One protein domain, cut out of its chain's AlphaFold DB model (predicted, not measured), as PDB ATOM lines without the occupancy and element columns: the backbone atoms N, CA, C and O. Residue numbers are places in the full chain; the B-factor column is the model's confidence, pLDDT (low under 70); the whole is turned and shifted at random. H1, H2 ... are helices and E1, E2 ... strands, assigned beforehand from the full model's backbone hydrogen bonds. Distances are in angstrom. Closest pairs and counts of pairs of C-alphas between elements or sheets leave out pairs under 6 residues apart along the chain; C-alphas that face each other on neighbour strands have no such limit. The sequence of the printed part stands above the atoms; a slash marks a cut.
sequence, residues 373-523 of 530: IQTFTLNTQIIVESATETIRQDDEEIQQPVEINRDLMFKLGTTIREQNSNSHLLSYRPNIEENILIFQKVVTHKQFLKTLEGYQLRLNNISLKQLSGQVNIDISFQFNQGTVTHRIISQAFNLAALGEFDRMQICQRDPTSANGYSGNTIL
ATOM      1  N   ILE A 373     -66.147  70.408 -33.272       85.88
ATOM      2  CA  ILE A 373     -64.723  70.771 -33.224       85.88
ATOM      3  C   ILE A 373     -63.936  69.968 -32.179       85.88
ATOM      4  O   ILE A 373     -62.712  69.906 -32.262       85.88
ATOM      5  N   GLN A 374     -64.613  69.306 -31.235       85.81
ATOM      6  CA  GLN A 374     -63.965  68.473 -30.227       85.81
ATOM      7  C   GLN A 374     -63.247  67.279 -30.875       85.81
ATOM      8  O   GLN A 374     -63.848  66.421 -31.538       85.81
ATOM      9  N   THR A 375     -61.948  67.178 -30.601       88.12
ATOM     10  CA  THR A 375     -61.113  66.041 -31.002       88.12
ATOM     11  C   THR A 375     -60.484  65.362 -29.796       88.12
ATOM     12  O   THR A 375     -60.083  66.023 -28.837       88.12
ATOM     13  N   PHE A 376     -60.345  64.044 -29.881       88.69
ATOM     14  CA  PHE A 376     -59.663  63.215 -28.898       88.69
ATOM     15  C   PHE A 376     -58.397  62.651 -29.517       88.69
ATOM     16  O   PHE A 376     -58.434  61.977 -30.543       88.69
ATOM     17  N   THR A 377     -57.266  62.931 -28.895       90.62
ATOM     18  CA  THR A 377     -55.963  62.469 -29.348       90.62
ATOM     19  C   THR A 377     -55.525  61.296 -28.491       90.62
ATOM     20  O   THR A 377     -55.268  61.470 -27.307       90.62
ATOM     21  N   LEU A 378     -55.422  60.111 -29.083       90.00
ATOM     22  CA  LEU A 378     -54.856  58.924 -28.452       90.00
ATOM     23  C   LEU A 378     -53.360  58.866 -28.744       90.00
ATOM     24  O   LEU A 378     -52.960  58.667 -29.891       90.00
ATOM     25  N   ASN A 379     -52.551  59.019 -27.705       91.00
ATOM     26  CA  ASN A 379     -51.106  58.856 -27.738       91.00
ATOM     27  C   ASN A 379     -50.780  57.481 -27.166       91.00
ATOM     28  O   ASN A 379     -51.053  57.207 -26.002       91.00
ATOM     29  N   THR A 380     -50.233  56.592 -27.985       90.75
ATOM     30  CA  THR A 380     -49.815  55.262 -27.545       90.75
ATOM     31  C   THR A 380     -48.302  55.173 -27.545       90.75
ATOM     32  O   THR A 380     -47.655  55.489 -28.543       90.75
ATOM     33  N   GLN A 381     -47.761  54.716 -26.423       92.31
ATOM     34  CA  GLN A 381     -46.349  54.437 -26.216       92.31
ATOM     35  C   GLN A 381     -46.201  52.961 -25.853       92.31
ATOM     36  O   GLN A 381     -46.834  52.476 -24.916       92.31
ATOM     37  N   ILE A 382     -45.371  52.239 -26.596       91.56
ATOM     38  CA  ILE A 382     -45.002  50.859 -26.281       91.56
ATOM     39  C   ILE A 382     -43.522  50.866 -25.954       91.56
ATOM     40  O   ILE A 382     -42.692  51.117 -26.825       91.56
ATOM     41  N   ILE A 383     -43.221  50.623 -24.687       93.44
ATOM     42  CA  ILE A 383     -41.877  50.622 -24.132       93.44
ATOM     43  C   ILE A 383     -41.434  49.168 -24.067       93.44
ATOM     44  O   ILE A 383     -42.052  48.373 -23.359       93.44
ATOM     45  N   VAL A 384     -40.397  48.807 -24.816       92.19
ATOM     46  CA  VAL A 384     -39.779  47.479 -24.717       92.19
ATOM     47  C   VAL A 384     -38.727  47.537 -23.615       92.19
ATOM     48  O   VAL A 384     -37.777  48.315 -23.691       92.19
ATOM     49  N   GLU A 385     -38.912  46.733 -22.575       92.62
ATOM     50  CA  GLU A 385     -38.039  46.705 -21.395       92.62
ATOM     51  C   GLU A 385     -37.014  45.574 -21.490       92.62
ATOM     52  O   GLU A 385     -35.881  45.719 -21.034       92.62
ATOM     53  N   SER A 386     -37.387  44.453 -22.110       91.44
ATOM     54  CA  SER A 386     -36.478  43.334 -22.327       91.44
ATOM     55  C   SER A 386     -36.782  42.578 -23.617       91.44
ATOM     56  O   SER A 386     -37.924  42.485 -24.077       91.44
ATOM     57  N   ALA A 387     -35.718  42.016 -24.188       91.44
ATOM     58  CA  ALA A 387     -35.769  41.086 -25.298       91.44
ATOM     59  C   ALA A 387     -34.920  39.858 -24.963       91.44
ATOM     60  O   ALA A 387     -33.793  40.005 -24.487       91.44
ATOM     61  N   THR A 388     -35.438  38.659 -25.213       89.94
ATOM     62  CA  THR A 388     -34.707  37.405 -24.991       89.94
ATOM     63  C   THR A 388     -34.746  36.506 -26.221       89.94
ATOM     64  O   THR A 388     -35.699  36.506 -27.000       89.94
ATOM     65  N   GLU A 389     -33.683  35.735 -26.413       87.06
ATOM     66  CA  GLU A 389     -33.604  34.655 -27.389       87.06
ATOM     67  C   GLU A 389     -33.518  33.320 -26.667       87.06
ATOM     68  O   GLU A 389     -32.761  33.185 -25.708       87.06
ATOM     69  N   THR A 390     -34.258  32.328 -27.151       81.56
ATOM     70  CA  THR A 390     -34.097  30.948 -26.700       81.56
ATOM     71  C   THR A 390     -33.031  30.269 -27.549       81.56
ATOM     72  O   THR A 390     -33.195  30.141 -28.761       81.56
ATOM     73  N   ILE A 391     -31.954  29.810 -26.917       78.12
ATOM     74  CA  ILE A 391     -30.877  29.054 -27.560       78.12
ATOM     75  C   ILE A 391     -30.881  27.639 -26.986       78.12
ATOM     76  O   ILE A 391     -31.052  27.451 -25.783       78.12
ATOM     77  N   ARG A 392     -30.697  26.638 -27.852       73.12
ATOM     78  CA  ARG A 392     -30.499  25.247 -27.429       73.12
ATOM     79  C   ARG A 392     -29.017  24.979 -27.211       73.12
ATOM     80  O   ARG A 392     -28.236  25.069 -28.157       73.12
ATOM     81  N   GLN A 393     -28.652  24.638 -25.983       68.56
ATOM     82  CA  GLN A 393     -27.326  24.145 -25.610       68.56
ATOM     83  C   GLN A 393     -27.511  22.848 -24.825       68.56
ATOM     84  O   GLN A 393     -28.259  22.832 -23.859       68.56
ATOM     85  N   ASP A 394     -26.860  21.769 -25.267       71.88
ATOM     86  CA  ASP A 394     -26.847  20.467 -24.580       71.88
ATOM     87  C   ASP A 394     -28.245  19.934 -24.187       71.88
ATOM     88  O   ASP A 394     -28.459  19.476 -23.071       71.88
ATOM     89  N   ASP A 395     -29.208  20.009 -25.117       66.62
ATOM     90  CA  ASP A 395     -30.625  19.629 -24.936       66.62
ATOM     91  C   ASP A 395     -31.419  20.443 -23.885       66.62
ATOM     92  O   ASP A 395     -32.589  20.147 -23.631       66.62
ATOM     93  N   GLU A 396     -30.854  21.535 -23.358       65.62
ATOM     94  CA  GLU A 396     -31.551  22.522 -22.527       65.62
ATOM     95  C   GLU A 396     -31.857  23.815 -23.315       65.62
ATOM     96  O   GLU A 396     -31.060  24.302 -24.124       65.62
ATOM     97  N   GLU A 397     -33.050  24.382 -23.098       75.31
ATOM     98  CA  GLU A 397     -33.461  25.671 -23.673       75.31
ATOM     99  C   GLU A 397     -33.093  26.812 -22.713       75.31
ATOM    100  O   GLU A 397     -33.709  26.983 -21.661       75.31
ATOM    101  N   ILE A 398     -32.092  27.613 -23.086       79.56
ATOM    102  CA  ILE A 398     -31.584  28.732 -22.284       79.56
ATOM    103  C   ILE A 398     -32.073  30.049 -22.885       79.56
ATOM    104  O   ILE A 398     -31.887  30.307 -24.075       79.56
ATOM    105  N   GLN A 399     -32.664  30.915 -22.057       81.31
ATOM    106  CA  GLN A 399     -33.015  32.278 -22.454       81.31
ATOM    107  C   GLN A 399     -31.825  33.220 -22.254       81.31
ATOM    108  O   GLN A 399     -31.365  33.416 -21.130       81.31
ATOM    109  N   GLN A 400     -31.350  33.838 -23.333       85.94
ATOM    110  CA  GLN A 400     -30.286  34.840 -23.294       85.94
ATOM    111  C   GLN A 400     -30.842  36.238 -23.605       85.94
ATOM    112  O   GLN A 400     -31.662  36.375 -24.515       85.94
ATOM    113  N   PRO A 401     -30.427  37.288 -22.870       88.12
ATOM    114  CA  PRO A 401     -30.855  38.655 -23.143       88.12
ATOM    115  C   PRO A 401     -30.249  39.170 -24.452       88.12
ATOM    116  O   PRO A 401     -29.083  38.924 -24.755       88.12
ATOM    117  N   VAL A 402     -31.043  39.919 -25.213       89.00
ATOM    118  CA  VAL A 402     -30.658  40.514 -26.496       89.00
ATOM    119  C   VAL A 402     -30.782  42.031 -26.412       89.00
ATOM    120  O   VAL A 402     -31.714  42.559 -25.806       89.00
ATOM    121  N   GLU A 403     -29.848  42.737 -27.044       86.81
ATOM    122  CA  GLU A 403     -29.899  44.193 -27.151       86.81
ATOM    123  C   GLU A 403     -31.124  44.646 -27.962       86.81
ATOM    124  O   GLU A 403     -31.388  44.163 -29.070       86.81
ATOM    125  N   ILE A 404     -31.875  45.601 -27.414       87.31
ATOM    126  CA  ILE A 404     -33.034  46.190 -28.084       87.31
ATOM    127  C   ILE A 404     -32.521  47.219 -29.088       87.31
ATOM    128  O   ILE A 404     -32.066  48.298 -28.717       87.31
ATOM    129  N   ASN A 405     -32.604  46.885 -30.373       82.31
ATOM    130  CA  ASN A 405     -32.194  47.765 -31.458       82.31
ATOM    131  C   ASN A 405     -33.385  48.187 -32.329       82.31
ATOM    132  O   ASN A 405     -34.488  47.642 -32.256       82.31
ATOM    133  N   ARG A 406     -33.148  49.155 -33.216       78.31
ATOM    134  CA  ARG A 406     -34.190  49.711 -34.089       78.31
ATOM    135  C   ARG A 406     -34.840  48.664 -35.006       78.31
ATOM    136  O   ARG A 406     -36.029  48.769 -35.289       78.31
ATOM    137  N   ASP A 407     -34.086  47.663 -35.461       76.19
ATOM    138  CA  ASP A 407     -34.608  46.568 -36.296       76.19
ATOM    139  C   ASP A 407     -35.614  45.701 -35.527       76.19
ATOM    140  O   ASP A 407     -36.683  45.377 -36.040       76.19
ATOM    141  N   LEU A 408     -35.315  45.385 -34.266       79.75
ATOM    142  CA  LEU A 408     -36.218  44.657 -33.380       79.75
ATOM    143  C   LEU A 408     -37.506  45.447 -33.117       79.75
ATOM    144  O   LEU A 408     -38.595  44.880 -33.175       79.75
ATOM    145  N   MET A 409     -37.394  46.765 -32.934       81.31
ATOM    146  CA  MET A 409     -38.547  47.655 -32.771       81.31
ATOM    147  C   MET A 409     -39.439  47.696 -34.025       81.31
ATOM    148  O   MET A 409     -40.661  47.697 -33.905       81.31
ATOM    149  N   PHE A 410     -38.875  47.651 -35.240       77.75
ATOM    150  CA  PHE A 410     -39.667  47.559 -36.481       77.75
ATOM    151  C   PHE A 410     -40.393  46.216 -36.654       77.75
ATOM    152  O   PHE A 410     -41.315  46.116 -37.467       77.75
ATOM    153  N   LYS A 411     -40.003  45.190 -35.890       79.31
ATOM    154  CA  LYS A 411     -40.656  43.873 -35.856       79.31
ATOM    155  C   LYS A 411     -41.787  43.788 -34.827       79.31
ATOM    156  O   LYS A 411     -42.356  42.713 -34.636       79.31
ATOM    157  N   LEU A 412     -42.148  44.904 -34.197       80.56
ATOM    158  CA  LEU A 412     -43.404  45.053 -33.472       80.56
ATOM    159  C   LEU A 412     -44.407  45.794 -34.355       80.56
ATOM    160  O   LEU A 412     -44.194  46.941 -34.742       80.56
ATOM    161  N   GLY A 413     -45.520  45.146 -34.673       78.56
ATOM    162  CA  GLY A 413     -46.629  45.775 -35.379       78.56
ATOM    163  C   GLY A 413     -47.754  46.126 -34.416       78.56
ATOM    164  O   GLY A 413     -48.107  45.379 -33.500       78.56
ATOM    165  N   THR A 414     -48.337  47.299 -34.626       78.75
ATOM    166  CA  THR A 414     -49.342  47.867 -33.730       78.75
ATOM    167  C   THR A 414     -50.570  48.252 -34.525       78.75
ATOM    168  O   THR A 414     -50.494  48.925 -35.554       78.75
ATOM    169  N   THR A 415     -51.740  47.811 -34.066       78.56
ATOM    170  CA  THR A 415     -53.001  48.179 -34.705       78.56
ATOM    171  C   THR A 415     -54.059  48.531 -33.682       78.56
ATOM    172  O   THR A 415     -54.446  47.666 -32.905       78.56
ATOM    173  N   ILE A 416     -54.574  49.761 -33.711       78.19
ATOM    174  CA  ILE A 416     -55.789  50.124 -32.973       78.19
ATOM    175  C   ILE A 416     -56.994  49.938 -33.892       78.19
ATOM    176  O   ILE A 416     -56.986  50.357 -35.053       78.19
ATOM    177  N   ARG A 417     -58.022  49.272 -33.373       76.94
ATOM    178  CA  ARG A 417     -59.291  49.018 -34.055       76.94
ATOM    179  C   ARG A 417     -60.443  49.361 -33.120       76.94
ATOM    180  O   ARG A 417     -60.289  49.330 -31.899       76.94
ATOM    181  N   GLU A 418     -61.578  49.693 -33.709       76.25
ATOM    182  CA  GLU A 418     -62.843  49.817 -32.986       76.25
ATOM    183  C   GLU A 418     -63.351  48.404 -32.666       76.25
ATOM    184  O   GLU A 418     -63.213  47.501 -33.499       76.25
ATOM    185  N   GLN A 419     -63.891  48.178 -31.467       64.94
ATOM    186  CA  GLN A 419     -64.486  46.879 -31.145       64.94
ATOM    187  C   GLN A 419     -65.683  46.619 -32.076       64.94
ATOM    188  O   GLN A 419     -66.442  47.529 -32.388       64.94
ATOM    189  N   ASN A 420     -65.779  45.389 -32.596       57.50
ATOM    190  CA  ASN A 420     -66.811  44.914 -33.530       57.50
ATOM    191  C   ASN A 420     -66.928  45.636 -34.889       57.50
ATOM    192  O   ASN A 420     -67.844  45.344 -35.659       57.50
ATOM    193  N   SER A 421     -65.966  46.487 -35.254       55.62
ATOM    194  CA  SER A 421     -65.856  47.025 -36.613       55.62
ATOM    195  C   SER A 421     -64.720  46.367 -37.396       55.62
ATOM    196  O   SER A 421     -63.605  46.187 -36.901       55.62
ATOM    197  N   ASN A 422     -64.970  46.084 -38.677       49.81
ATOM    198  CA  ASN A 422     -63.908  45.731 -39.624       49.81
ATOM    199  C   ASN A 422     -63.053  46.951 -40.011       49.81
ATOM    200  O   ASN A 422     -61.991  46.782 -40.608       49.81
ATOM    201  N   SER A 423     -63.471  48.175 -39.655       45.25
ATOM    202  CA  SER A 423     -62.689  49.379 -39.925       45.25
ATOM    203  C   SER A 423     -61.436  49.411 -39.057       45.25
ATOM    204  O   SER A 423     -61.470  49.643 -37.846       45.25
ATOM    205  N   HIS A 424     -60.293  49.191 -39.690       49.12
ATOM    206  CA  HIS A 424     -59.007  49.428 -39.063       49.12
ATOM    207  C   HIS A 424     -58.740  50.929 -38.993       49.12
ATOM    208  O   HIS A 424     -58.882  51.631 -39.989       49.12
ATOM    209  N   LEU A 425     -58.273  51.423 -37.847       50.62
ATOM    210  CA  LEU A 425     -57.821  52.815 -37.737       50.62
ATOM    211  C   LEU A 425     -56.350  52.998 -38.185       50.62
ATOM    212  O   LEU A 425     -55.784  54.071 -37.962       50.62
ATOM    213  N   LEU A 426     -55.763  51.974 -38.833       47.81
ATOM    214  CA  LEU A 426     -54.354  51.825 -39.251       47.81
ATOM    215  C   LEU A 426     -53.865  52.916 -40.219       47.81
ATOM    216  O   LEU A 426     -54.665  53.443 -40.979       47.81
ATOM    217  N   SER A 427     -52.580  53.275 -40.340       45.44
ATOM    218  CA  SER A 427     -51.323  52.999 -39.619       45.44
ATOM    219  C   SER A 427     -50.387  54.165 -39.978       45.44
ATOM    220  O   SER A 427     -49.938  54.241 -41.124       45.44
ATOM    221  N   TYR A 428     -50.095  55.093 -39.064       46.38
ATOM    222  CA  TYR A 428     -48.903  55.929 -39.260       46.38
ATOM    223  C   TYR A 428     -47.685  55.046 -38.979       46.38
ATOM    224  O   TYR A 428     -47.760  54.179 -38.107       46.38
ATOM    225  N   ARG A 429     -46.576  55.216 -39.716       56.91
ATOM    226  CA  ARG A 429     -45.313  54.592 -39.293       56.91
ATOM    227  C   ARG A 429     -45.030  55.102 -37.876       56.91
ATOM    228  O   ARG A 429     -44.958  56.323 -37.725       56.91
ATOM    229  N   PRO A 430     -44.943  54.227 -36.862       67.25
ATOM    230  CA  PRO A 430     -44.682  54.681 -35.508       67.25
ATOM    231  C   PRO A 430     -43.323  55.376 -35.487       67.25
ATOM    232  O   PRO A 430     -42.389  54.951 -36.178       67.25
ATOM    233  N   ASN A 431     -43.225  56.464 -34.729       77.50
ATOM    234  CA  ASN A 431     -41.924  57.032 -34.435       77.50
ATOM    235  C   ASN A 431     -41.218  56.083 -33.461       77.50
ATOM    236  O   ASN A 431     -41.849  55.566 -32.537       77.50
ATOM    237  N   ILE A 432     -39.940  55.819 -33.705       79.56
ATOM    238  CA  ILE A 432     -39.130  54.966 -32.836       79.56
ATOM    239  C   ILE A 432     -38.080  55.863 -32.207       79.56
ATOM    240  O   ILE A 432     -37.200  56.365 -32.910       79.56
ATOM    241  N   GLU A 433     -38.190  56.030 -30.899       82.56
ATOM    242  CA  GLU A 433     -37.224  56.722 -30.058       82.56
ATOM    243  C   GLU A 433     -36.607  55.661 -29.147       82.56
ATOM    244  O   GLU A 433     -37.257  55.173 -28.228       82.56
ATOM    245  N   GLU A 434     -35.385  55.231 -29.472       82.25
ATOM    246  CA  GLU A 434     -34.662  54.165 -28.760       82.25
ATOM    247  C   GLU A 434     -35.468  52.852 -28.644       82.25
ATOM    248  O   GLU A 434     -35.604  52.126 -29.634       82.25
ATOM    249  N   ASN A 435     -36.003  52.554 -27.457       87.56
ATOM    250  CA  ASN A 435     -36.807  51.375 -27.126       87.56
ATOM    251  C   ASN A 435     -38.316  51.673 -27.011       87.56
ATOM    252  O   ASN A 435     -39.076  50.837 -26.512       87.56
ATOM    253  N   ILE A 436     -38.761  52.850 -27.467       88.31
ATOM    254  CA  ILE A 436     -40.151  53.304 -27.386       88.31
ATOM    255  C   ILE A 436     -40.742  53.456 -28.788       88.31
ATOM    256  O   ILE A 436     -40.258  54.215 -29.628       88.31
ATOM    257  N   LEU A 437     -41.841  52.743 -29.034       86.88
ATOM    258  CA  LEU A 437     -42.708  52.931 -30.196       86.88
ATOM    259  C   LEU A 437     -43.814  53.917 -29.843       86.88
ATOM    260  O   LEU A 437     -44.659  53.624 -28.996       86.88
ATOM    261  N   ILE A 438     -43.834  55.057 -30.527       86.19
ATOM    262  CA  ILE A 438     -44.797  56.132 -30.296       86.19
ATOM    263  C   ILE A 438     -45.674  56.297 -31.531       86.19
ATOM    264  O   ILE A 438     -45.186  56.432 -32.656       86.19
ATOM    265  N   PHE A 439     -46.988  56.329 -31.335       85.06
ATOM    266  CA  PHE A 439     -47.912  56.740 -32.381       85.06
ATOM    267  C   PHE A 439     -49.103  57.498 -31.808       85.06
ATOM    268  O   PHE A 439     -49.579  57.232 -30.706       85.06
ATOM    269  N   GLN A 440     -49.586  58.452 -32.598       85.06
ATOM    270  CA  GLN A 440     -50.668  59.351 -32.235       85.06
ATOM    271  C   GLN A 440     -51.831  59.181 -33.210       85.06
ATOM    272  O   GLN A 440     -51.640  59.106 -34.427       85.06
ATOM    273  N   LYS A 441     -53.052  59.140 -32.680       83.06
ATOM    274  CA  LYS A 441     -54.281  59.086 -33.471       83.06
ATOM    275  C   LYS A 441     -55.261  60.143 -32.996       83.06
ATOM    276  O   LYS A 441     -55.674  60.135 -31.847       83.06
ATOM    277  N   VAL A 442     -55.696  60.991 -33.919       85.62
ATOM    278  CA  VAL A 442     -56.800  61.920 -33.676       85.62
ATOM    279  C   VAL A 442     -58.115  61.236 -34.052       85.62
ATOM    280  O   VAL A 442     -58.252  60.681 -35.145       85.62
ATOM    281  N   VAL A 443     -59.068  61.264 -33.127       83.81
ATOM    282  CA  VAL A 443     -60.430  60.752 -33.256       83.81
ATOM    283  C   VAL A 443     -61.386  61.937 -33.143       83.81
ATOM    284  O   VAL A 443     -61.365  62.684 -32.167       83.81
ATOM    285  N   THR A 444     -62.229  62.126 -34.153       83.56
ATOM    286  CA  THR A 444     -63.274  63.165 -34.126       83.56
ATOM    287  C   THR A 444     -64.431  62.749 -33.219       83.56
ATOM    288  O   THR A 444     -64.703  61.555 -33.081       83.56
ATOM    289  N   HIS A 445     -65.192  63.701 -32.670       79.75
ATOM    290  CA  HIS A 445     -66.393  63.383 -31.882       79.75
ATOM    291  C   HIS A 445     -67.376  62.453 -32.627       79.75
ATOM    292  O   HIS A 445     -67.940  61.528 -32.047       79.75
ATOM    293  N   LYS A 446     -67.542  62.633 -33.948       78.69
ATOM    294  CA  LYS A 446     -68.405  61.772 -34.779       78.69
ATOM    295  C   LYS A 446     -67.912  60.324 -34.856       78.69
ATOM    296  O   LYS A 446     -68.735  59.414 -34.893       78.69
ATOM    297  N   GLN A 447     -66.599  60.107 -34.927       76.38
ATOM    298  CA  GLN A 447     -66.012  58.763 -34.872       76.38
ATOM    299  C   GLN A 447     -66.145  58.180 -33.467       76.38
ATOM    300  O   GLN A 447     -66.553  57.036 -33.325       76.38
ATOM    301  N   PHE A 448     -65.910  58.997 -32.442       76.19
ATOM    302  CA  PHE A 448     -66.054  58.598 -31.050       76.19
ATOM    303  C   PHE A 448     -67.470  58.078 -30.711       76.19
ATOM    304  O   PHE A 448     -67.617  57.062 -30.035       76.19
ATOM    305  N   LEU A 449     -68.525  58.711 -31.239       73.81
ATOM    306  CA  LEU A 449     -69.904  58.234 -31.061       73.81
ATOM    307  C   LEU A 449     -70.194  56.886 -31.740       73.81
ATOM    308  O   LEU A 449     -71.168  56.232 -31.383       73.81
ATOM    309  N   LYS A 450     -69.388  56.466 -32.720       70.31
ATOM    310  CA  LYS A 450     -69.521  55.148 -33.363       70.31
ATOM    311  C   LYS A 450     -68.796  54.046 -32.592       70.31
ATOM    312  O   LYS A 450     -69.085  52.876 -32.795       70.31
ATOM    313  N   THR A 451     -67.898  54.420 -31.684       67.75
ATOM    314  CA  THR A 451     -67.027  53.521 -30.914       67.75
ATOM    315  C   THR A 451     -67.504  53.312 -29.479       67.75
ATOM    316  O   THR A 451     -66.696  53.259 -28.554       67.75
ATOM    317  N   LEU A 452     -68.821  53.218 -29.270       65.69
ATOM    318  CA  LEU A 452     -69.408  53.055 -27.930       65.69
ATOM    319  C   LEU A 452     -69.004  51.738 -27.256       65.69
ATOM    320  O   LEU A 452     -68.938  51.674 -26.035       65.69
ATOM    321  N   GLU A 453     -68.680  50.715 -28.047       70.75
ATOM    322  CA  GLU A 453     -68.233  49.404 -27.562       70.75
ATOM    323  C   GLU A 453     -66.739  49.378 -27.183       70.75
ATOM    324  O   GLU A 453     -66.240  48.392 -26.648       70.75
ATOM    325  N   GLY A 454     -66.017  50.480 -27.414       81.88
ATOM    326  CA  GLY A 454     -64.618  50.648 -27.035       81.88
ATOM    327  C   GLY A 454     -63.615  50.372 -28.154       81.88
ATOM    328  O   GLY A 454     -63.944  50.126 -29.316       81.88
ATOM    329  N   TYR A 455     -62.344  50.435 -27.781       85.56
ATOM    330  CA  TYR A 455     -61.186  50.249 -28.643       85.56
ATOM    331  C   TYR A 455     -60.444  48.968 -28.279       85.56
ATOM    332  O   TYR A 455     -60.513  48.458 -27.154       85.56
ATOM    333  N   GLN A 456     -59.711  48.443 -29.254       87.25
ATOM    334  CA  GLN A 456     -58.810  47.318 -29.082       87.25
ATOM    335  C   GLN A 456     -57.480  47.634 -29.766       87.25
ATOM    336  O   GLN A 456     -57.395  47.721 -30.992       87.25
ATOM    337  N   LEU A 457     -56.430  47.789 -28.965       87.88
ATOM    338  CA  LEU A 457     -55.058  47.779 -29.448       87.88
ATOM    339  C   LEU A 457     -54.607  46.326 -29.580       87.88
ATOM    340  O   LEU A 457     -54.697  45.541 -28.643       87.88
ATOM    341  N   ARG A 458     -54.094  45.977 -30.750       87.00
ATOM    342  CA  ARG A 458     -53.401  44.725 -31.028       87.00
ATOM    343  C   ARG A 458     -51.924  45.034 -31.191       87.00
ATOM    344  O   ARG A 458     -51.560  45.826 -32.059       87.00
ATOM    345  N   LEU A 459     -51.108  44.383 -30.382       88.50
ATOM    346  CA  LEU A 459     -49.658  44.398 -30.485       88.50
ATOM    347  C   LEU A 459     -49.213  43.024 -30.978       88.50
ATOM    348  O   LEU A 459     -49.616  42.024 -30.387       88.50
ATOM    349  N   ASN A 460     -48.441  42.956 -32.059       86.31
ATOM    350  CA  ASN A 460     -47.914  41.706 -32.593       86.31
ATOM    351  C   ASN A 460     -46.381  41.700 -32.602       86.31
ATOM    352  O   ASN A 460     -45.743  42.741 -32.736       86.31
ATOM    353  N   ASN A 461     -45.807  40.510 -32.441       86.12
ATOM    354  CA  ASN A 461     -44.371  40.282 -32.525       86.12
ATOM    355  C   ASN A 461     -44.077  39.412 -33.748       86.12
ATOM    356  O   ASN A 461     -44.509  38.262 -33.815       86.12
ATOM    357  N   ILE A 462     -43.348  39.966 -34.714       80.62
ATOM    358  CA  ILE A 462     -42.862  39.234 -35.894       80.62
ATOM    359  C   ILE A 462     -41.355  38.941 -35.809       80.62
ATOM    360  O   ILE A 462     -40.734  38.561 -36.802       80.62
ATOM    361  N   SER A 463     -40.747  39.137 -34.635       80.69
ATOM    362  CA  SER A 463     -39.348  38.807 -34.372       80.69
ATOM    363  C   SER A 463     -39.183  37.384 -33.828       80.69
ATOM    364  O   SER A 463     -40.102  36.807 -33.254       80.69
ATOM    365  N   LEU A 464     -37.975  36.836 -33.971       80.69
ATOM    366  CA  LEU A 464     -37.568  35.556 -33.371       80.69
ATOM    367  C   LEU A 464     -37.178  35.697 -31.889       80.69
ATOM    368  O   LEU A 464     -36.639  34.770 -31.296       80.69
ATOM    369  N   LYS A 465     -37.383  36.878 -31.301       88.12
ATOM    370  CA  LYS A 465     -37.049  37.168 -29.910       88.12
ATOM    371  C   LYS A 465     -38.341  37.306 -29.132       88.12
ATOM    372  O   LYS A 465     -39.316  37.853 -29.644       88.12
ATOM    373  N   GLN A 466     -38.357  36.821 -27.903       90.31
ATOM    374  CA  GLN A 466     -39.432  37.137 -26.980       90.31
ATOM    375  C   GLN A 466     -39.252  38.585 -26.518       90.31
ATOM    376  O   GLN A 466     -38.135  39.011 -26.232       90.31
ATOM    377  N   LEU A 467     -40.343  39.347 -26.490       92.31
ATOM    378  CA  LEU A 467     -40.342  40.769 -26.153       92.31
ATOM    379  C   LEU A 467     -41.298  41.024 -24.997       92.31
ATOM    380  O   LEU A 467     -42.462  40.623 -25.054       92.31
ATOM    381  N   SER A 468     -40.834  41.750 -23.988       92.94
ATOM    382  CA  SER A 468     -41.680  42.208 -22.889       92.94
ATOM    383  C   SER A 468     -41.432  43.665 -22.536       92.94
ATOM    384  O   SER A 468     -40.360  44.221 -22.780       92.94
ATOM    385  N   GLY A 469     -42.457  44.288 -21.972       94.00
ATOM    386  CA  GLY A 469     -42.406  45.675 -21.541       94.00
ATOM    387  C   GLY A 469     -43.789  46.205 -21.203       94.00
ATOM    388  O   GLY A 469     -44.647  45.450 -20.743       94.00
ATOM    389  N   GLN A 470     -44.026  47.489 -21.453       95.38
ATOM    390  CA  GLN A 470     -45.267  48.166 -21.085       95.38
ATOM    391  C   GLN A 470     -45.933  48.880 -22.257       95.38
ATOM    392  O   GLN A 470     -45.285  49.476 -23.115       95.38
ATOM    393  N   VAL A 471     -47.262  48.842 -22.261       94.69
ATOM    394  CA  VAL A 471     -48.120  49.632 -23.137       94.69
ATOM    395  C   VAL A 471     -48.774  50.729 -22.315       94.69
ATOM    396  O   VAL A 471     -49.516  50.450 -21.370       94.69
ATOM    397  N   ASN A 472     -48.549  51.966 -22.741       94.69
ATOM    398  CA  ASN A 472     -49.151  53.163 -22.183       94.69
ATOM    399  C   ASN A 472     -50.030  53.830 -23.240       94.69
ATOM    400  O   ASN A 472     -49.586  54.072 -24.363       94.69
ATOM    401  N   ILE A 473     -51.282  54.122 -22.894       92.94
ATOM    402  CA  ILE A 473     -52.200  54.869 -23.760       92.94
ATOM    403  C   ILE A 473     -52.706  56.076 -22.991       92.94
ATOM    404  O   ILE A 473     -53.390  55.919 -21.981       92.94
ATOM    405  N   ASP A 474     -52.399  57.258 -23.508       93.69
ATOM    406  CA  ASP A 474     -52.855  58.544 -23.002       93.69
ATOM    407  C   ASP A 474     -53.899  59.134 -23.955       93.69
ATOM    408  O   ASP A 474     -53.739  59.089 -25.175       93.69
ATOM    409  N   ILE A 475     -54.969  59.717 -23.417       92.62
ATOM    410  CA  ILE A 475     -55.918  60.533 -24.183       92.62
ATOM    411  C   ILE A 475     -55.691  62.000 -23.871       92.62
ATOM    412  O   ILE A 475     -55.611  62.377 -22.708       92.62
ATOM    413  N   SER A 476     -55.625  62.830 -24.908       92.44
ATOM    414  CA  SER A 476     -55.594  64.286 -24.785       92.44
ATOM    415  C   SER A 476     -56.788  64.918 -25.486       92.44
ATOM    416  O   SER A 476     -57.142  64.511 -26.594       92.44
ATOM    417  N   PHE A 477     -57.419  65.904 -24.857       91.50
ATOM    418  CA  PHE A 477     -58.580  66.600 -25.411       91.50
ATOM    419  C   PHE A 477     -58.723  68.010 -24.829       91.50
ATOM    420  O   PHE A 477     -58.146  68.311 -23.786       91.50
ATOM    421  N   GLN A 478     -59.474  68.874 -25.518       89.06
ATOM    422  CA  GLN A 478     -59.753  70.228 -25.035       89.06
ATOM    423  C   GLN A 478     -60.776  70.203 -23.892       89.06
ATOM    424  O   GLN A 478     -61.800  69.523 -23.986       89.06
ATOM    425  N   PHE A 479     -60.467  70.932 -22.824       88.62
ATOM    426  CA  PHE A 479     -61.215  71.072 -21.584       88.62
ATOM    427  C   PHE A 479     -60.999  72.486 -21.032       88.62
ATOM    428  O   PHE A 479     -59.859  72.890 -20.808       88.62
ATOM    429  N   ASN A 480     -62.078  73.238 -20.810       85.75
ATOM    430  CA  ASN A 480     -62.042  74.615 -20.301       85.75
ATOM    431  C   ASN A 480     -60.966  75.517 -20.948       85.75
ATOM    432  O   ASN A 480     -60.138  76.101 -20.256       85.75
ATOM    433  N   GLN A 481     -60.963  75.603 -22.288       80.19
ATOM    434  CA  GLN A 481     -60.010  76.393 -23.094       80.19
ATOM    435  C   GLN A 481     -58.531  75.949 -23.009       80.19
ATOM    436  O   GLN A 481     -57.654  76.624 -23.547       80.19
ATOM    437  N   GLY A 482     -58.241  74.809 -22.377       85.50
ATOM    438  CA  GLY A 482     -56.916  74.193 -22.322       85.50
ATOM    439  C   GLY A 482     -56.942  72.729 -22.755       85.50
ATOM    440  O   GLY A 482     -57.994  72.133 -22.947       85.50
ATOM    441  N   THR A 483     -55.770  72.113 -22.899       90.44
ATOM    442  CA  THR A 483     -55.664  70.678 -23.201       90.44
ATOM    443  C   THR A 483     -55.355  69.898 -21.933       90.44
ATOM    444  O   THR A 483     -54.399  70.218 -21.228       90.44
ATOM    445  N   VAL A 484     -56.137  68.856 -21.665       92.25
ATOM    446  CA  VAL A 484     -55.891  67.906 -20.571       92.25
ATOM    447  C   VAL A 484     -55.464  66.562 -21.141       92.25
ATOM    448  O   VAL A 484     -55.939  66.167 -22.207       92.25
ATOM    449  N   THR A 485     -54.594  65.854 -20.418       94.00
ATOM    450  CA  THR A 485     -54.093  64.529 -20.797       94.00
ATOM    451  C   THR A 485     -54.275  63.549 -19.646       94.00
ATOM    452  O   THR A 485     -53.900  63.851 -18.517       94.00
ATOM    453  N   HIS A 486     -54.822  62.368 -19.940       93.50
ATOM    454  CA  HIS A 486     -55.111  61.321 -18.958       93.50
ATOM    455  C   HIS A 486     -54.623  59.951 -19.423       93.50
ATOM    456  O   HIS A 486     -54.853  59.572 -20.573       93.50
ATOM    457  N   ARG A 487     -54.013  59.187 -18.512       93.69
ATOM    458  CA  ARG A 487     -53.582  57.800 -18.740       93.69
ATOM    459  C   ARG A 487     -54.780  56.860 -18.669       93.69
ATOM    460  O   ARG A 487     -55.420  56.752 -17.632       93.69
ATOM    461  N   ILE A 488     -55.060  56.159 -19.766       91.38
ATOM    462  CA  ILE A 488     -56.165  55.196 -19.889       91.38
ATOM    463  C   ILE A 488     -55.703  53.768 -19.599       91.38
ATOM    464  O   ILE A 488     -56.371  53.021 -18.885       91.38
ATOM    465  N   ILE A 489     -54.573  53.374 -20.185       91.69
ATOM    466  CA  ILE A 489     -53.970  52.052 -19.995       91.69
ATOM    467  C   ILE A 489     -52.518  52.235 -19.592       91.69
ATOM    468  O   ILE A 489     -51.801  52.994 -20.234       91.69
ATOM    469  N   SER A 490     -52.100  51.473 -18.585       94.38
ATOM    470  CA  SER A 490     -50.704  51.193 -18.249       94.38
ATOM    471  C   SER A 490     -50.625  49.695 -17.945       94.38
ATOM    472  O   SER A 490     -50.961  49.268 -16.841       94.38
ATOM    473  N   GLN A 491     -50.320  48.871 -18.948       94.88
ATOM    474  CA  GLN A 491     -50.361  47.406 -18.829       94.88
ATOM    475  C   GLN A 491     -49.094  46.769 -19.392       94.88
ATOM    476  O   GLN A 491     -48.600  47.175 -20.441       94.88
ATOM    477  N   ALA A 492     -48.592  45.741 -18.709       95.12
ATOM    478  CA  ALA A 492     -47.452  44.973 -19.184       95.12
ATOM    479  C   ALA A 492     -47.838  44.055 -20.357       95.12
ATOM    480  O   ALA A 492     -48.957  43.531 -20.427       95.12
ATOM    481  N   PHE A 493     -46.891  43.827 -21.262       94.94
ATOM    482  CA  PHE A 493     -47.012  42.869 -22.353       94.94
ATOM    483  C   PHE A 493     -45.874  41.854 -22.319       94.94
ATOM    484  O   PHE A 493     -44.759  42.159 -21.897       94.94
ATOM    485  N   ASN A 494     -46.168  40.643 -22.786       92.81
ATOM    486  CA  ASN A 494     -45.180  39.588 -22.969       92.81
ATOM    487  C   ASN A 494     -45.535  38.796 -24.229       92.81
ATOM    488  O   ASN A 494     -46.499  38.030 -24.253       92.81
ATOM    489  N   LEU A 495     -44.777  39.030 -25.295       90.62
ATOM    490  CA  LEU A 495     -44.990  38.437 -26.605       90.62
ATOM    491  C   LEU A 495     -43.915  37.395 -26.858       90.62
ATOM    492  O   LEU A 495     -42.731  37.723 -26.929       90.62
ATOM    493  N   ALA A 496     -44.340  36.151 -27.052       87.69
ATOM    494  CA  ALA A 496     -43.447  35.059 -27.414       87.69
ATOM    495  C   ALA A 496     -42.657  35.357 -28.703       87.69
ATOM    496  O   ALA A 496     -43.067  36.171 -29.535       87.69
ATOM    497  N   ALA A 497     -41.529  34.671 -28.874       84.19
ATOM    498  CA  ALA A 497     -40.820  34.643 -30.145       84.19
ATOM    499  C   ALA A 497     -41.677  33.974 -31.233       84.19
ATOM    500  O   ALA A 497     -42.398  33.005 -30.972       84.19
ATOM    501  N   LEU A 498     -41.572  34.466 -32.466       78.62
ATOM    502  CA  LEU A 498     -42.070  33.758 -33.640       78.62
ATOM    503  C   LEU A 498     -41.187  32.523 -33.894       78.62
ATOM    504  O   LEU A 498     -39.964  32.616 -33.796       78.62
ATOM    505  N   GLY A 499     -41.781  31.372 -34.221       68.62
ATOM    506  CA  GLY A 499     -41.014  30.170 -34.556       68.62
ATOM    507  C   GLY A 499     -40.203  30.356 -35.842       68.62
ATOM    508  O   GLY A 499     -40.653  31.027 -36.770       68.62
ATOM    509  N   GLU A 500     -39.023  29.734 -35.941       64.44
ATOM    510  CA  GLU A 500     -38.154  29.859 -37.128       64.44
ATOM    511  C   GLU A 500     -38.848  29.430 -38.432       64.44
ATOM    512  O   GLU A 500     -38.625  30.028 -39.485       64.44
ATOM    513  N   PHE A 501     -39.744  28.442 -38.348       59.72
ATOM    514  CA  PHE A 501     -40.534  27.929 -39.473       59.72
ATOM    515  C   PHE A 501     -41.819  28.726 -39.750       59.72
ATOM    516  O   PHE A 501     -42.488  28.479 -40.750       59.72
ATOM    517  N   ASP A 502     -42.152  29.698 -38.899       61.03
ATOM    518  CA  ASP A 502     -43.351  30.538 -39.014       61.03
ATOM    519  C   ASP A 502     -43.059  31.874 -39.732       61.03
ATOM    520  O   ASP A 502     -43.867  32.802 -39.662       61.03
ATOM    521  N   ARG A 503     -41.908  32.002 -40.412       57.78
ATOM    522  CA  ARG A 503     -41.425  33.228 -41.068       57.78
ATOM    523  C   ARG A 503     -41.294  33.053 -42.582       57.78
ATOM    524  O   ARG A 503     -40.573  32.180 -43.056       57.78
ATOM    525  N   MET A 504     -41.858  33.987 -43.348       53.66
ATOM    526  CA  MET A 504     -41.499  34.194 -44.756       53.66
ATOM    527  C   MET A 504     -40.540  35.384 -44.873       53.66
ATOM    528  O   MET A 504     -40.900  36.518 -44.547       53.66
ATOM    529  N   GLN A 505     -39.317  35.133 -45.342       54.62
ATOM    530  CA  GLN A 505     -38.330  36.173 -45.627       54.62
ATOM    531  C   GLN A 505     -38.115  36.290 -47.136       54.62
ATOM    532  O   GLN A 505     -37.829  35.298 -47.804       54.62
ATOM    533  N   ILE A 506     -38.211  37.507 -47.673       55.56
ATOM    534  CA  ILE A 506     -37.767  37.781 -49.042       55.56
ATOM    535  C   ILE A 506     -36.257  38.027 -48.992       55.56
ATOM    536  O   ILE A 506     -35.806  39.039 -48.453       55.56
ATOM    537  N   CYS A 507     -35.472  37.100 -49.536       48.78
ATOM    538  CA  CYS A 507     -34.020  37.236 -49.666       48.78
ATOM    539  C   CYS A 507     -33.659  37.650 -51.094       48.78
ATOM    540  O   CYS A 507     -34.180  37.083 -52.056       48.78
ATOM    541  N   GLN A 508     -32.754  38.616 -51.238       46.06
ATOM    542  CA  GLN A 508     -32.214  38.985 -52.543       46.06
ATOM    543  C   GLN A 508     -30.919  38.201 -52.760       46.06
ATOM    544  O   GLN A 508     -29.998  38.250 -51.944       46.06
ATOM    545  N   ARG A 509     -30.863  37.424 -53.843       43.88
ATOM    546  CA  ARG A 509     -29.679  36.634 -54.184       43.88
ATOM    547  C   ARG A 509     -28.634  37.556 -54.808       43.88
ATOM    548  O   ARG A 509     -28.897  38.159 -55.845       43.88
ATOM    549  N   ASP A 510     -27.476  37.663 -54.172       47.94
ATOM    550  CA  ASP A 510     -26.303  38.321 -54.741       47.94
ATOM    551  C   ASP A 510     -25.630  37.349 -55.730       47.94
ATOM    552  O   ASP A 510     -25.355  36.207 -55.360       47.94
ATOM    553  N   PRO A 511     -25.407  37.730 -57.000       50.75
ATOM    554  CA  PRO A 511     -24.774  36.855 -57.985       50.75
ATOM    555  C   PRO A 511     -23.282  36.584 -57.714       50.75
ATOM    556  O   PRO A 511     -22.714  35.711 -58.366       50.75
ATOM    557  N   THR A 512     -22.642  37.303 -56.783       51.16
ATOM    558  CA  THR A 512     -21.194  37.192 -56.515       51.16
ATOM    559  C   THR A 512     -20.824  36.426 -55.246       51.16
ATOM    560  O   THR A 512     -19.663  36.056 -55.074       51.16
ATOM    561  N   SER A 513     -21.793  36.103 -54.388       48.38
ATOM    562  CA  SER A 513     -21.577  35.330 -53.166       48.38
ATOM    563  C   SER A 513     -22.562  34.159 -53.080       48.38
ATOM    564  O   SER A 513     -23.750  34.282 -53.366       48.38
ATOM    565  N   ALA A 514     -22.078  32.973 -52.691       48.59
ATOM    566  CA  ALA A 514     -22.932  31.787 -52.527       48.59
ATOM    567  C   ALA A 514     -23.949  31.928 -51.371       48.59
ATOM    568  O   ALA A 514     -24.877  31.125 -51.270       48.59
ATOM    569  N   ASN A 515     -23.802  32.964 -50.538       44.09
ATOM    570  CA  ASN A 515     -24.686  33.291 -49.428       44.09
ATOM    571  C   ASN A 515     -25.578  34.475 -49.819       44.09
ATOM    572  O   ASN A 515     -25.105  35.595 -49.962       44.09
ATOM    573  N   GLY A 516     -26.880  34.236 -49.991       41.41
ATOM    574  CA  GLY A 516     -27.837  35.312 -50.258       41.41
ATOM    575  C   GLY A 516     -27.921  36.296 -49.087       41.41
ATOM    576  O   GLY A 516     -27.945  35.879 -47.928       41.41
ATOM    577  N   TYR A 517     -28.017  37.596 -49.374       44.41
ATOM    578  CA  TYR A 517     -28.327  38.577 -48.341       44.41
ATOM    579  C   TYR A 517     -29.787  38.407 -47.916       44.41
ATOM    580  O   TYR A 517     -30.723  38.445 -48.723       44.41
ATOM    581  N   SER A 518     -29.982  38.207 -46.617       43.41
ATOM    582  CA  SER A 518     -31.300  38.169 -46.003       43.41
ATOM    583  C   SER A 518     -31.910  39.573 -46.129       43.41
ATOM    584  O   SER A 518     -31.366  40.527 -45.576       43.41
ATOM    585  N   GLY A 519     -32.989  39.735 -46.896       41.66
ATOM    586  CA  GLY A 519     -33.638  41.037 -47.043       41.66
ATOM    587  C   GLY A 519     -34.350  41.440 -45.750       41.66
ATOM    588  O   GLY A 519     -34.900  40.587 -45.049       41.66
ATOM    589  N   ASN A 520     -34.399  42.742 -45.457       42.88
ATOM    590  CA  ASN A 520     -35.078  43.315 -44.279       42.88
ATOM    591  C   ASN A 520     -36.616  43.185 -44.330       42.88
ATOM    592  O   ASN A 520     -37.318  43.709 -43.469       42.88
ATOM    593  N   THR A 521     -37.163  42.520 -45.350       41.53
ATOM    594  CA  THR A 521     -38.609  42.398 -45.546       41.53
ATOM    595  C   THR A 521     -39.091  41.091 -44.933       41.53
ATOM    596  O   THR A 521     -39.048  40.032 -45.562       41.53
ATOM    597  N   ILE A 522     -39.545  41.174 -43.683       47.69
ATOM    598  CA  ILE A 522     -40.430  40.170 -43.091       47.69
ATOM    599  C   ILE A 522     -41.842  40.561 -43.514       47.69
ATOM    600  O   ILE A 522     -42.323  41.644 -43.181       47.69
ATOM    601  N   LEU A 523     -42.492  39.705 -44.296       42.09
ATOM    602  CA  LEU A 523     -43.872  39.930 -44.701       42.09
ATOM    603  C   LEU A 523     -44.787  39.650 -43.498       42.09
ATOM    604  O   LEU A 523     -45.248  38.535 -43.286       42.09
TER     605      LEU A 523
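What this domain is: This is residues 373 to 523 of the 530 residues of an uncharacterized protein of Limnothrix rosea IAM M-220 (UniProt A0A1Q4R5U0). A long, twisted sheet is built on the strand E1, with E5 and E2 beside different parts of it on one side and the hairpin E7 and E8 on the other; the small sheet E3 E6 covers part of one face, making a loose, partial sandwich. A separate small hairpin, E9 and E10, is set off to the side of the two sheets, towards the same end of the long axis as E2 but apart from it, and residues 510 to 515 of its link stick out. The printed part has 151 residues, in the order E1 E2 H1 E3 E4 E5 H2 E6 E7 E8 E9 E10, and its class is mostly strand. It is loose, with a radius of gyration of the C-alphas of 19.2 A, and elongated, spanning 64 by 36 by 29 A.

Where its parts are: E1, residues 375 to 393, is the longest strand, 54.1 A from C-alpha 375 at (-61.113, 66.041, -31.002) to C-alpha 393 at (-27.326, 24.145, -25.610). In the same branched sheet are E2, residues 396 to 401, E4, residues 431 to 433, E5, residues 436 to 444 and 26.0 A, E7, residues 466 to 479 and 40.7 A, and E8, residues 482 to 495 and 37.9 A. E8 bends by 51 degrees at residue 492. The second sheet has E3, residues 412 to 418, and E6, residues 455 to 461; the third has E9, residues 505 to 508, and E10, residues 517 to 522, ending at C-alpha 522 (-40.430, 40.170, -43.091). H1 is residues 406 to 410 and H2 residues 445 to 448.

How they stand to each other: E1 has three antiparallel neighbours: E5 (N 378 and O 441, 2.8 A) and, in a hairpin, E2 (N 391 and O 398, 2.9 A) on one side, and E7 (N 381 and O 472, 2.8 A) on the other side. The hairpin E7 and E8 has N 471 and O 491 at 2.8 A; the hairpin E4 and E5 has N 431 and O 438 at 2.9 A. E2, E4 and E8 are edge strands. In the sandwich, two sheets face to face, the antiparallel pair E3 and E6 (N 415 and O 458, 2.8 A) faces this sheet at 9.5 A centre to centre, strands at 36 degrees. H1 is on the branched sheet, over none of its strands, only just above its level at a height of 4.3 A; H2 only grazes it. The O i to N i+4 pair of H1 is within hydrogen-bond range; H2 is too short for one. The hairpin E9 and E10 has N 508 and O 517 at 3.2 A; E10 is apart from E1.

The domain as a whole: The C-alphas farthest apart, of Asn 480 and Ala 514, are 66.4 A apart. The printed part has no cut. The link E3 to E4 is long, residues 419 to 430. Mean pLDDT of the printed part is 76.6; 42 residues are under 70, among them 419 to 430 and 499 to 523.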